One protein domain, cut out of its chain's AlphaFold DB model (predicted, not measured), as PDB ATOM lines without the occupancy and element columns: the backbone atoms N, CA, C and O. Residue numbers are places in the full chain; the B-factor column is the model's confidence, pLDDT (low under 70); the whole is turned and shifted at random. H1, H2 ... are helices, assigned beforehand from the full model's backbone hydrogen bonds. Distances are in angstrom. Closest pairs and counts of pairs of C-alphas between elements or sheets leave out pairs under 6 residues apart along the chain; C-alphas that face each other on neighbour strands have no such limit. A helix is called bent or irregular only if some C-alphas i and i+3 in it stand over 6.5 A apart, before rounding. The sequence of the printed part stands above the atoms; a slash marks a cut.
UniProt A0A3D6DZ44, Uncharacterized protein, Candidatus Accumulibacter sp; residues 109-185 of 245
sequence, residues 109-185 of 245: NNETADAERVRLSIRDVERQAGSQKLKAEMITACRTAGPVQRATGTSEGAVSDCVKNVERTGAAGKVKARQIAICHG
ATOM      1  N   ASN A 109     156.517 129.854 133.390       69.00
ATOM      2  CA  ASN A 109     157.404 130.772 134.122       69.00
ATOM      3  C   ASN A 109     157.123 130.762 135.631       69.00
ATOM      4  O   ASN A 109     158.018 130.927 136.460       69.00
ATOM      5  N   ASN A 110     155.856 130.555 135.978       79.81
ATOM      6  CA  ASN A 110     155.378 130.536 137.342       79.81
ATOM      7  C   ASN A 110     155.805 129.265 138.087       79.81
ATOM      8  O   ASN A 110     156.149 129.357 139.266       79.81
ATOM      9  N   GLU A 111     155.813 128.107 137.430       85.62
ATOM     10  CA  GLU A 111     156.247 126.835 138.021       85.62
ATOM     11  C   GLU A 111     157.756 126.802 138.277       85.62
ATOM     12  O   GLU A 111     158.192 126.402 139.357       85.62
ATOM     13  N   THR A 112     158.566 127.287 137.329       87.81
ATOM     14  CA  THR A 112     160.022 127.380 137.521       87.81
ATOM     15  C   THR A 112     160.378 128.340 138.659       87.81
ATOM     16  O   THR A 112     161.208 128.011 139.506       87.81
ATOM     17  N   ALA A 113     159.713 129.499 138.732       87.00
ATOM     18  CA  ALA A 113     159.914 130.452 139.823       87.00
ATOM     19  C   ALA A 113     159.521 129.868 141.192       87.00
ATOM     20  O   ALA A 113     160.189 130.131 142.191       87.00
ATOM     21  N   ASP A 114     158.462 129.060 141.253       90.25
ATOM     22  CA  ASP A 114     158.056 128.392 142.491       90.25
ATOM     23  C   ASP A 114     159.047 127.319 142.918       90.25
ATOM     24  O   ASP A 114     159.390 127.242 144.097       90.25
ATOM     25  N   ALA A 115     159.543 126.525 141.969       90.81
ATOM     26  CA  ALA A 115     160.552 125.514 142.242       90.81
ATOM     27  C   ALA A 115     161.828 126.138 142.830       90.81
ATOM     28  O   ALA A 115     162.381 125.604 143.793       90.81
ATOM     29  N   GLU A 116     162.262 127.295 142.321       92.44
ATOM     30  CA  GLU A 116     163.396 128.032 142.890       92.44
ATOM     31  C   GLU A 116     163.118 128.530 144.316       92.44
ATOM     32  O   GLU A 116     163.947 128.342 145.207       92.44
ATOM     33  N   ARG A 117     161.923 129.068 144.592       93.50
ATOM     34  CA  ARG A 117     161.533 129.486 145.955       93.50
ATOM     35  C   ARG A 117     161.538 128.311 146.937       93.50
ATOM     36  O   ARG A 117     162.031 128.441 148.057       93.50
ATOM     37  N   VAL A 118     161.055 127.142 146.510       94.88
ATOM     38  CA  VAL A 118     161.107 125.908 147.310       94.88
ATOM     39  C   VAL A 118     162.560 125.487 147.567       94.88
ATOM     40  O   VAL A 118     162.911 125.182 148.708       94.88
ATOM     41  N   ARG A 119     163.428 125.518 146.546       95.31
ATOM     42  CA  ARG A 119     164.861 125.188 146.672       95.31
ATOM     43  C   ARG A 119     165.583 126.102 147.661       95.31
ATOM     44  O   ARG A 119     166.364 125.614 148.477       95.31
ATOM     45  N   LEU A 120     165.312 127.406 147.618       94.81
ATOM     46  CA  LEU A 120     165.881 128.376 148.561       94.81
ATOM     47  C   LEU A 120     165.437 128.090 149.999       94.81
ATOM     48  O   LEU A 120     166.273 128.039 150.901       94.81
ATOM     49  N   SER A 121     164.150 127.807 150.197       96.00
ATOM     50  CA  SER A 121     163.605 127.449 151.507       96.00
ATOM     51  C   SER A 121     164.258 126.188 152.083       96.00
ATOM     52  O   SER A 121     164.641 126.162 153.253       96.00
ATOM     53  N   ILE A 122     164.438 125.146 151.264       96.31
ATOM     54  CA  ILE A 122     165.122 123.906 151.669       96.31
ATOM     55  C   ILE A 122     166.569 124.197 152.077       96.31
ATOM     56  O   ILE A 122     166.976 123.824 153.177       96.31
ATOM     57  N   ARG A 123     167.316 124.933 151.246       95.62
ATOM     58  CA  ARG A 123     168.713 125.301 151.518       95.62
ATOM     59  C   ARG A 123     168.868 126.027 152.858       95.62
ATOM     60  O   ARG A 123     169.794 125.732 153.616       95.62
ATOM     61  N   ASP A 124     167.984 126.974 153.165       94.56
ATOM     62  CA  ASP A 124     168.078 127.749 154.405       94.56
ATOM     63  C   ASP A 124     167.708 126.927 155.647       94.56
ATOM     64  O   ASP A 124     168.329 127.097 156.701       94.56
ATOM     65  N   VAL A 125     166.753 125.998 155.522       93.69
ATOM     66  CA  VAL A 125     166.404 125.030 156.575       93.69
ATOM     67  C   VAL A 125     167.556 124.058 156.834       93.69
ATOM     68  O   VAL A 125     167.894 123.792 157.990       93.69
ATOM     69  N   GLU A 126     168.201 123.549 155.785       94.31
ATOM     70  CA  GLU A 126     169.307 122.594 155.901       94.31
ATOM     71  C   GLU A 126     170.530 123.181 156.607       94.31
ATOM     72  O   GLU A 126     171.184 122.476 157.383       94.31
ATOM     73  N   ARG A 127     170.792 124.479 156.409       91.94
ATOM     74  CA  ARG A 127     171.858 125.228 157.096       91.94
ATOM     75  C   ARG A 127     171.652 125.340 158.607       91.94
ATOM     76  O   ARG A 127     172.616 125.588 159.328       91.94
ATOM     77  N   GLN A 128     170.429 125.163 159.108       90.06
ATOM     78  CA  GLN A 128     170.170 125.283 160.541       90.06
ATOM     79  C   GLN A 128     170.663 124.062 161.320       90.06
ATOM     80  O   GLN A 128     170.643 122.923 160.845       90.06
ATOM     81  N   ALA A 129     171.079 124.287 162.564       84.31
ATOM     82  CA  ALA A 129     171.329 123.207 163.509       84.31
ATOM     83  C   ALA A 129     169.999 122.534 163.901       84.31
ATOM     84  O   ALA A 129     168.990 123.209 164.097       84.31
ATOM     85  N   GLY A 130     169.981 121.207 164.037       83.25
ATOM     86  CA  GLY A 130     168.771 120.469 164.407       83.25
ATOM     87  C   GLY A 130     168.855 118.979 164.094       83.25
ATOM     88  O   GLY A 130     169.756 118.538 163.380       83.25
ATOM     89  N   SER A 131     167.909 118.200 164.625       86.44
ATOM     90  CA  SER A 131     167.799 116.772 164.307       86.44
ATOM     91  C   SER A 131     167.363 116.562 162.852       86.44
ATOM     92  O   SER A 131     166.650 117.388 162.283       86.44
ATOM     93  N   GLN A 132     167.744 115.429 162.254       88.88
ATOM     94  CA  GLN A 132     167.333 115.089 160.883       88.88
ATOM     95  C   GLN A 132     165.807 115.025 160.735       88.88
ATOM     96  O   GLN A 132     165.255 115.506 159.751       88.88
ATOM     97  N   LYS A 133     165.115 114.513 161.763       87.88
ATOM     98  CA  LYS A 133     163.648 114.481 161.816       87.88
ATOM     99  C   LYS A 133     163.046 115.883 161.696       87.88
ATOM    100  O   LYS A 133     162.174 116.108 160.867       87.88
ATOM    101  N   LEU A 134     163.549 116.826 162.488       85.50
ATOM    102  CA  LEU A 134     163.097 118.215 162.456       85.50
ATOM    103  C   LEU A 134     163.335 118.859 161.082       85.50
ATOM    104  O   LEU A 134     162.464 119.560 160.574       85.50
ATOM    105  N   LYS A 135     164.511 118.635 160.481       88.62
ATOM    106  CA  LYS A 135     164.819 119.174 159.149       88.62
ATOM    107  C   LYS A 135     163.870 118.614 158.092       88.62
ATOM    108  O   LYS A 135     163.330 119.391 157.320       88.62
ATOM    109  N   ALA A 136     163.603 117.308 158.104       90.06
ATOM    110  CA  ALA A 136     162.670 116.670 157.174       90.06
ATOM    111  C   ALA A 136     161.233 117.217 157.301       90.06
ATOM    112  O   ALA A 136     160.563 117.455 156.293       90.06
ATOM    113  N   GLU A 137     160.775 117.468 158.531       89.69
ATOM    114  CA  GLU A 137     159.483 118.116 158.784       89.69
ATOM    115  C   GLU A 137     159.443 119.529 158.178       89.69
ATOM    116  O   GLU A 137     158.501 119.860 157.458       89.69
ATOM    117  N   MET A 138     160.484 120.346 158.383       91.44
ATOM    118  CA  MET A 138     160.532 121.698 157.805       91.44
ATOM    119  C   MET A 138     160.698 121.698 156.283       91.44
ATOM    120  O   MET A 138     160.073 122.505 155.608       91.44
ATOM    121  N   ILE A 139     161.472 120.772 155.719       93.19
ATOM    122  CA  ILE A 139     161.603 120.596 154.264       93.19
ATOM    123  C   ILE A 139     160.246 120.266 153.632       93.19
ATOM    124  O   ILE A 139     159.941 120.724 152.532       93.19
ATOM    125  N   THR A 140     159.400 119.513 154.337       93.25
ATOM    126  CA  THR A 140     158.030 119.246 153.885       93.25
ATOM    127  C   THR A 140     157.196 120.527 153.860       93.25
ATOM    128  O   THR A 140     156.490 120.760 152.879       93.25
ATOM    129  N   ALA A 141     157.336 121.387 154.875       91.75
ATOM    130  CA  ALA A 141     156.688 122.700 154.913       91.75
ATOM    131  C   ALA A 141     157.150 123.617 153.765       91.75
ATOM    132  O   ALA A 141     156.338 124.345 153.200       91.75
ATOM    133  N   CYS A 142     158.420 123.541 153.344       95.31
ATOM    134  CA  CYS A 142     158.962 124.338 152.235       95.31
ATOM    135  C   CYS A 142     158.219 124.142 150.902       95.31
ATOM    136  O   CYS A 142     158.324 124.998 150.028       95.31
ATOM    137  N   ARG A 143     157.465 123.049 150.719       93.38
ATOM    138  CA  ARG A 143     156.731 122.763 149.471       93.38
ATOM    139  C   ARG A 143     155.690 123.826 149.117       93.38
ATOM    140  O   ARG A 143     155.364 123.974 147.945       93.38
ATOM    141  N   THR A 144     155.191 124.578 150.098       92.12
ATOM    142  CA  THR A 144     154.214 125.654 149.869       92.12
ATOM    143  C   THR A 144     154.862 127.011 149.591       92.12
ATOM    144  O   THR A 144     154.151 127.943 149.228       92.12
ATOM    145  N   ALA A 145     156.190 127.132 149.714       90.44
ATOM    146  CA  ALA A 145     156.892 128.411 149.629       90.44
ATOM    147  C   ALA A 145     156.629 129.155 148.310       90.44
ATOM    148  O   ALA A 145     156.284 130.334 148.319       90.44
ATOM    149  N   GLY A 146     156.735 128.462 147.173       89.94
ATOM    150  CA  GLY A 146     156.475 129.049 145.856       89.94
ATOM    151  C   GLY A 146     155.045 129.589 145.708       89.94
ATOM    152  O   GLY A 146     154.869 130.807 145.577       89.94
ATOM    153  N   PRO A 147     154.021 128.722 145.824       88.75
ATOM    154  CA  PRO A 147     152.627 129.128 145.681       88.75
ATOM    155  C   PRO A 147     152.209 130.223 146.667       88.75
ATOM    156  O   PRO A 147     151.515 131.161 146.275       88.75
ATOM    157  N   VAL A 148     152.653 130.140 147.928       90.75
ATOM    158  CA  VAL A 148     152.314 131.126 148.962       90.75
ATOM    159  C   VAL A 148     152.958 132.467 148.655       90.75
ATOM    160  O   VAL A 148     152.242 133.460 148.594       90.75
ATOM    161  N   GLN A 149     154.268 132.515 148.390       90.75
ATOM    162  CA  GLN A 149     154.928 133.786 148.089       90.75
ATOM    163  C   GLN A 149     154.362 134.446 146.825       90.75
ATOM    164  O   GLN A 149     154.298 135.671 146.747       90.75
ATOM    165  N   ARG A 150     153.933 133.654 145.834       88.88
ATOM    166  CA  ARG A 150     153.234 134.174 144.655       88.88
ATOM    167  C   ARG A 150     151.878 134.771 145.031       88.88
ATOM    168  O   ARG A 150     151.585 135.895 144.633       88.88
ATOM    169  N   ALA A 151     151.069 134.036 145.796       88.94
ATOM    170  CA  ALA A 151     149.732 134.460 146.210       88.94
ATOM    171  C   ALA A 151     149.760 135.723 147.086       88.94
ATOM    172  O   ALA A 151     148.878 136.569 146.973       88.94
ATOM    173  N   THR A 152     150.781 135.871 147.931       88.31
ATOM    174  CA  THR A 152     150.954 137.033 148.813       88.31
ATOM    175  C   THR A 152     151.728 138.181 148.168       88.31
ATOM    176  O   THR A 152     151.856 139.240 148.778       88.31
ATOM    177  N   GLY A 153     152.272 137.995 146.960       87.06
ATOM    178  CA  GLY A 153     153.138 138.983 146.313       87.06
ATOM    179  C   GLY A 153     154.467 139.208 147.045       87.06
ATOM    180  O   GLY A 153     155.078 140.268 146.903       87.06
ATOM    181  N   THR A 154     154.924 138.236 147.839       90.25
ATOM    182  CA  THR A 154     156.182 138.340 148.586       90.25
ATOM    183  C   THR A 154     157.364 138.314 147.618       90.25
ATOM    184  O   THR A 154     157.554 137.362 146.848       90.25
ATOM    185  N   SER A 155     158.170 139.375 147.661       88.31
ATOM    186  CA  SER A 155     159.403 139.486 146.883       88.31
ATOM    187  C   SER A 155     160.539 138.691 147.527       88.31
ATOM    188  O   SER A 155     160.578 138.506 148.743       88.31
ATOM    189  N   GLU A 156     161.510 138.267 146.721       86.88
ATOM    190  CA  GLU A 156     162.719 137.597 147.216       86.88
ATOM    191  C   GLU A 156     163.479 138.460 148.240       86.88
ATOM    192  O   GLU A 156     163.965 137.951 149.249       86.88
ATOM    193  N   GLY A 157     163.501 139.784 148.038       90.69
ATOM    194  CA  GLY A 157     164.080 140.733 148.993       90.69
ATOM    195  C   GLY A 157     163.385 140.695 150.357       90.69
ATOM    196  O   GLY A 157     164.057 140.609 151.380       90.69
ATOM    197  N   ALA A 158     162.048 140.652 150.379       93.19
ATOM    198  CA  ALA A 158     161.286 140.553 151.623       93.19
ATOM    199  C   ALA A 158     161.560 139.236 152.370       93.19
ATOM    200  O   ALA A 158     161.683 139.234 153.597       93.19
ATOM    201  N   VAL A 159     161.713 138.123 151.640       94.69
ATOM    202  CA  VAL A 159     162.110 136.833 152.228       94.69
ATOM    203  C   VAL A 159     163.521 136.918 152.810       94.69
ATOM    204  O   VAL A 159     163.731 136.539 153.961       94.69
ATOM    205  N   SER A 160     164.481 137.462 152.053       94.56
ATOM    206  CA  SER A 160     165.871 137.623 152.499       94.56
ATOM    207  C   SER A 160     165.968 138.464 153.771       94.56
ATOM    208  O   SER A 160     166.660 138.086 154.719       94.56
ATOM    209  N   ASP A 161     165.242 139.577 153.832       96.75
ATOM    210  CA  ASP A 161     165.235 140.457 154.998       96.75
ATOM    211  C   ASP A 161     164.558 139.800 156.207       96.75
ATOM    212  O   ASP A 161     165.037 139.936 157.335       96.75
ATOM    213  N   CYS A 162     163.503 139.006 155.987       96.50
ATOM    214  CA  CYS A 162     162.903 138.180 157.033       96.50
ATOM    215  C   CYS A 162     163.915 137.175 157.601       96.50
ATOM    216  O   CYS A 162     164.103 137.121 158.818       96.50
ATOM    217  N   VAL A 163     164.620 136.428 156.742       95.50
ATOM    218  CA  VAL A 163     165.631 135.447 157.171       95.50
ATOM    219  C   VAL A 163     166.747 136.127 157.967       95.50
ATOM    220  O   VAL A 163     167.039 135.695 159.081       95.50
ATOM    221  N   LYS A 164     167.305 137.245 157.479       95.75
ATOM    222  CA  LYS A 164     168.330 138.020 158.209       95.75
ATOM    223  C   LYS A 164     167.840 138.489 159.578       95.75
ATOM    224  O   LYS A 164     168.579 138.436 160.562       95.75
ATOM    225  N   ASN A 165     166.586 138.932 159.667       96.44
ATOM    226  CA  ASN A 165     165.996 139.335 160.939       96.44
ATOM    227  C   ASN A 165     165.912 138.156 161.909       96.44
ATOM    228  O   ASN A 165     166.316 138.310 163.062       96.44
ATOM    229  N   VAL A 166     165.473 136.979 161.447       94.62
ATOM    230  CA  VAL A 166     165.453 135.741 162.244       94.62
ATOM    231  C   VAL A 166     166.851 135.374 162.727       94.62
ATOM    232  O   VAL A 166     167.026 135.058 163.904       94.62
ATOM    233  N   GLU A 167     167.864 135.469 161.868       92.31
ATOM    234  CA  GLU A 167     169.254 135.203 162.246       92.31
ATOM    235  C   GLU A 167     169.752 136.110 163.375       92.31
ATOM    236  O   GLU A 167     170.552 135.668 164.201       92.31
ATOM    237  N   ARG A 168     169.219 137.331 163.476       92.94
ATOM    238  CA  ARG A 168     169.556 138.305 164.519       92.94
ATOM    239  C   ARG A 168     168.763 138.136 165.825       92.94
ATOM    240  O   ARG A 168     169.115 138.760 166.821       92.94
ATOM    241  N   THR A 169     167.708 137.314 165.856       88.50
ATOM    242  CA  THR A 169     166.853 137.133 167.055       88.50
ATOM    243  C   THR A 169     167.501 136.321 168.179       88.50
ATOM    244  O   THR A 169     166.971 136.288 169.287       88.50
ATOM    245  N   GLY A 170     168.612 135.628 167.910       85.31
ATOM    246  CA  GLY A 170     169.203 134.670 168.849       85.31
ATOM    247  C   GLY A 170     168.441 133.341 168.952       85.31
ATOM    248  O   GLY A 170     168.843 132.474 169.727       85.31
ATOM    249  N   ALA A 171     167.373 133.142 168.168       85.94
ATOM    250  CA  ALA A 171     166.702 131.850 168.060       85.94
ATOM    251  C   ALA A 171     167.679 130.762 167.585       85.94
ATOM    252  O   ALA A 171     168.562 131.010 166.764       85.94
ATOM    253  N   ALA A 172     167.499 129.531 168.064       83.06
ATOM    254  CA  ALA A 172     168.355 128.401 167.717       83.06
ATOM    255  C   ALA A 172     167.542 127.122 167.485       83.06
ATOM    256  O   ALA A 172     166.369 127.019 167.859       83.06
ATOM    257  N   GLY A 173     168.182 126.133 166.858       83.88
ATOM    258  CA  GLY A 173     167.618 124.799 166.680       83.88
ATOM    259  C   GLY A 173     166.265 124.804 165.959       83.88
ATOM    260  O   GLY A 173     166.083 125.450 164.926       83.88
ATOM    261  N   LYS A 174     165.295 124.108 166.568       86.06
ATOM    262  CA  LYS A 174     163.903 123.989 166.102       86.06
ATOM    263  C   LYS A 174     163.236 125.329 165.826       86.06
ATOM    264  O   LYS A 174     162.596 125.480 164.791       86.06
ATOM    265  N   VAL A 175     163.403 126.290 166.731       89.31
ATOM    266  CA  VAL A 175     162.724 127.588 166.647       89.31
ATOM    267  C   VAL A 175     163.212 128.358 165.423       89.31
ATOM    268  O   VAL A 175     162.402 128.845 164.637       89.31
ATOM    269  N   LYS A 176     164.532 128.386 165.202       90.88
ATOM    270  CA  LYS A 176     165.131 129.084 164.059       90.88
ATOM    271  C   LYS A 176     164.750 128.442 162.723       90.88
ATOM    272  O   LYS A 176     164.331 129.152 161.815       90.88
ATOM    273  N   ALA A 177     164.830 127.113 162.615       90.81
ATOM    274  CA  ALA A 177     164.440 126.391 161.400       90.81
ATOM    275  C   ALA A 177     162.965 126.623 161.036       90.81
ATOM    276  O   ALA A 177     162.648 126.903 159.881       90.81
ATOM    277  N   ARG A 178     162.077 126.587 162.037       92.31
ATOM    278  CA  ARG A 178     160.654 126.896 161.870       92.31
ATOM    279  C   ARG A 178     160.438 128.318 161.365       92.31
ATOM    280  O   ARG A 178     159.658 128.524 160.444       92.31
ATOM    281  N   GLN A 179     161.118 129.295 161.952       93.25
ATOM    282  CA  GLN A 179     160.890 130.690 161.592       93.25
ATOM    283  C   GLN A 179     161.444 131.047 160.210       93.25
ATOM    284  O   GLN A 179     160.820 131.817 159.486       93.25
ATOM    285  N   ILE A 180     162.547 130.417 159.803       94.38
ATOM    286  CA  ILE A 180     163.063 130.508 158.433       94.38
ATOM    287  C   ILE A 180     162.068 129.913 157.435       94.38
ATOM    288  O   ILE A 180     161.741 130.577 156.457       94.38
ATOM    289  N   ALA A 181     161.520 128.721 157.692       93.56
ATOM    290  CA  ALA A 181     160.503 128.135 156.815       93.56
ATOM    291  C   ALA A 181     159.261 129.042 156.679       93.56
ATOM    292  O   ALA A 181     158.725 129.190 155.584       93.56
ATOM    293  N   ILE A 182     158.851 129.727 157.754       94.12
ATOM    294  CA  ILE A 182     157.758 130.716 157.719       94.12
ATOM    295  C   ILE A 182     158.111 131.932 156.852       94.12
ATOM    296  O   ILE A 182     157.257 132.379 156.092       94.12
ATOM    297  N   CYS A 183     159.345 132.452 156.912       95.94
ATOM    298  CA  CYS A 183     159.780 133.554 156.038       95.94
ATOM    299  C   CYS A 183     159.594 133.217 154.553       95.94
ATOM    300  O   CYS A 183     159.237 134.080 153.755       95.94
ATOM    301  N   HIS A 184     159.802 131.950 154.198       95.50
ATOM    302  CA  HIS A 184     159.608 131.444 152.846       95.50
ATOM    303  C   HIS A 184     158.139 131.158 152.497       95.50
ATOM    304  O   HIS A 184     157.866 130.803 151.358       95.50
ATOM    305  N   GLY A 185     157.180 131.309 153.413       93.00
ATOM    306  CA  GLY A 185     155.779 130.927 153.182       93.00
ATOM    307  C   GLY A 185     155.526 129.420 153.305       93.00
ATOM    308  O   GLY A 185     154.582 128.891 152.717       93.00
TER     309      GLY A 185
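What this domain is: This is residues 109 to 185 of the 245 residues of an uncharacterized protein of Candidatus Accumulibacter sp (UniProt A0A3D6DZ44). Two helical hairpins, H1 with H2 and H3 with H4, stand with their helices roughly along one long axis; H4 packs on H1 and H2 to make a three-helix bundle, and H3 packs on H4 alone. H2 is kinked in its second half. The printed part has 77 residues with four named helices, H1 to H4 in chain order, and no named strand; the class is all helix. It is compact, with a radius of gyration of the C-alphas of 11.8 A, and spans 34 by 24 by 15 A.

How they stand to each other: H1, residues 109 to 126, touches H2, residues 132 to 151, at a shallow tilt of 30 degrees, opposite ways; their closest C-alphas, of Asp 114 and Gly 146, are 3.8 A apart. H2 is irregular, with C-alphas 143 and 146 7.3 A apart, and has a kink of 41 degrees near residue 144. H3, residues 156 to 168, is apart from H2 and near H1. The hub is H4, residues 173 to 183, which touches H1, H2 and H3. H3 and H4 run opposite ways at a shallow tilt of 23 degrees, with the C-alphas of Val 159 and Cys 183 closest, 5.5 A apart. H2 touches H4 with residues 134 to 142 alone, the same way at a shallow tilt of 14 degrees; the closest C-alphas are those of Cys 142 and Ala 181, 6.1 A apart. H1 touches H4 with residues 121 to 125 alone, at 5.4 A between the C-alphas of Val 125 and Ala 177. In H1, H3 and H4 every O i to N i+4 pair is within hydrogen-bond range, in H2 11 of 16.

Where its parts are: H1 begins at C-alpha 109, (157.404, 130.772, 134.122), and is 26.1 A long. H2 measures 30.0 A, H3 18.6 A and H4 15.9 A, ending at C-alpha 183, (159.780, 133.554, 156.038).

The domain as a whole: The C-alphas farthest apart, of Asn 109 and Gly 170, are 36.9 A apart. The printed part has no cut, and its three links are tight. The mean pLDDT of the printed part is 90.8; residue 109 alone is under 70.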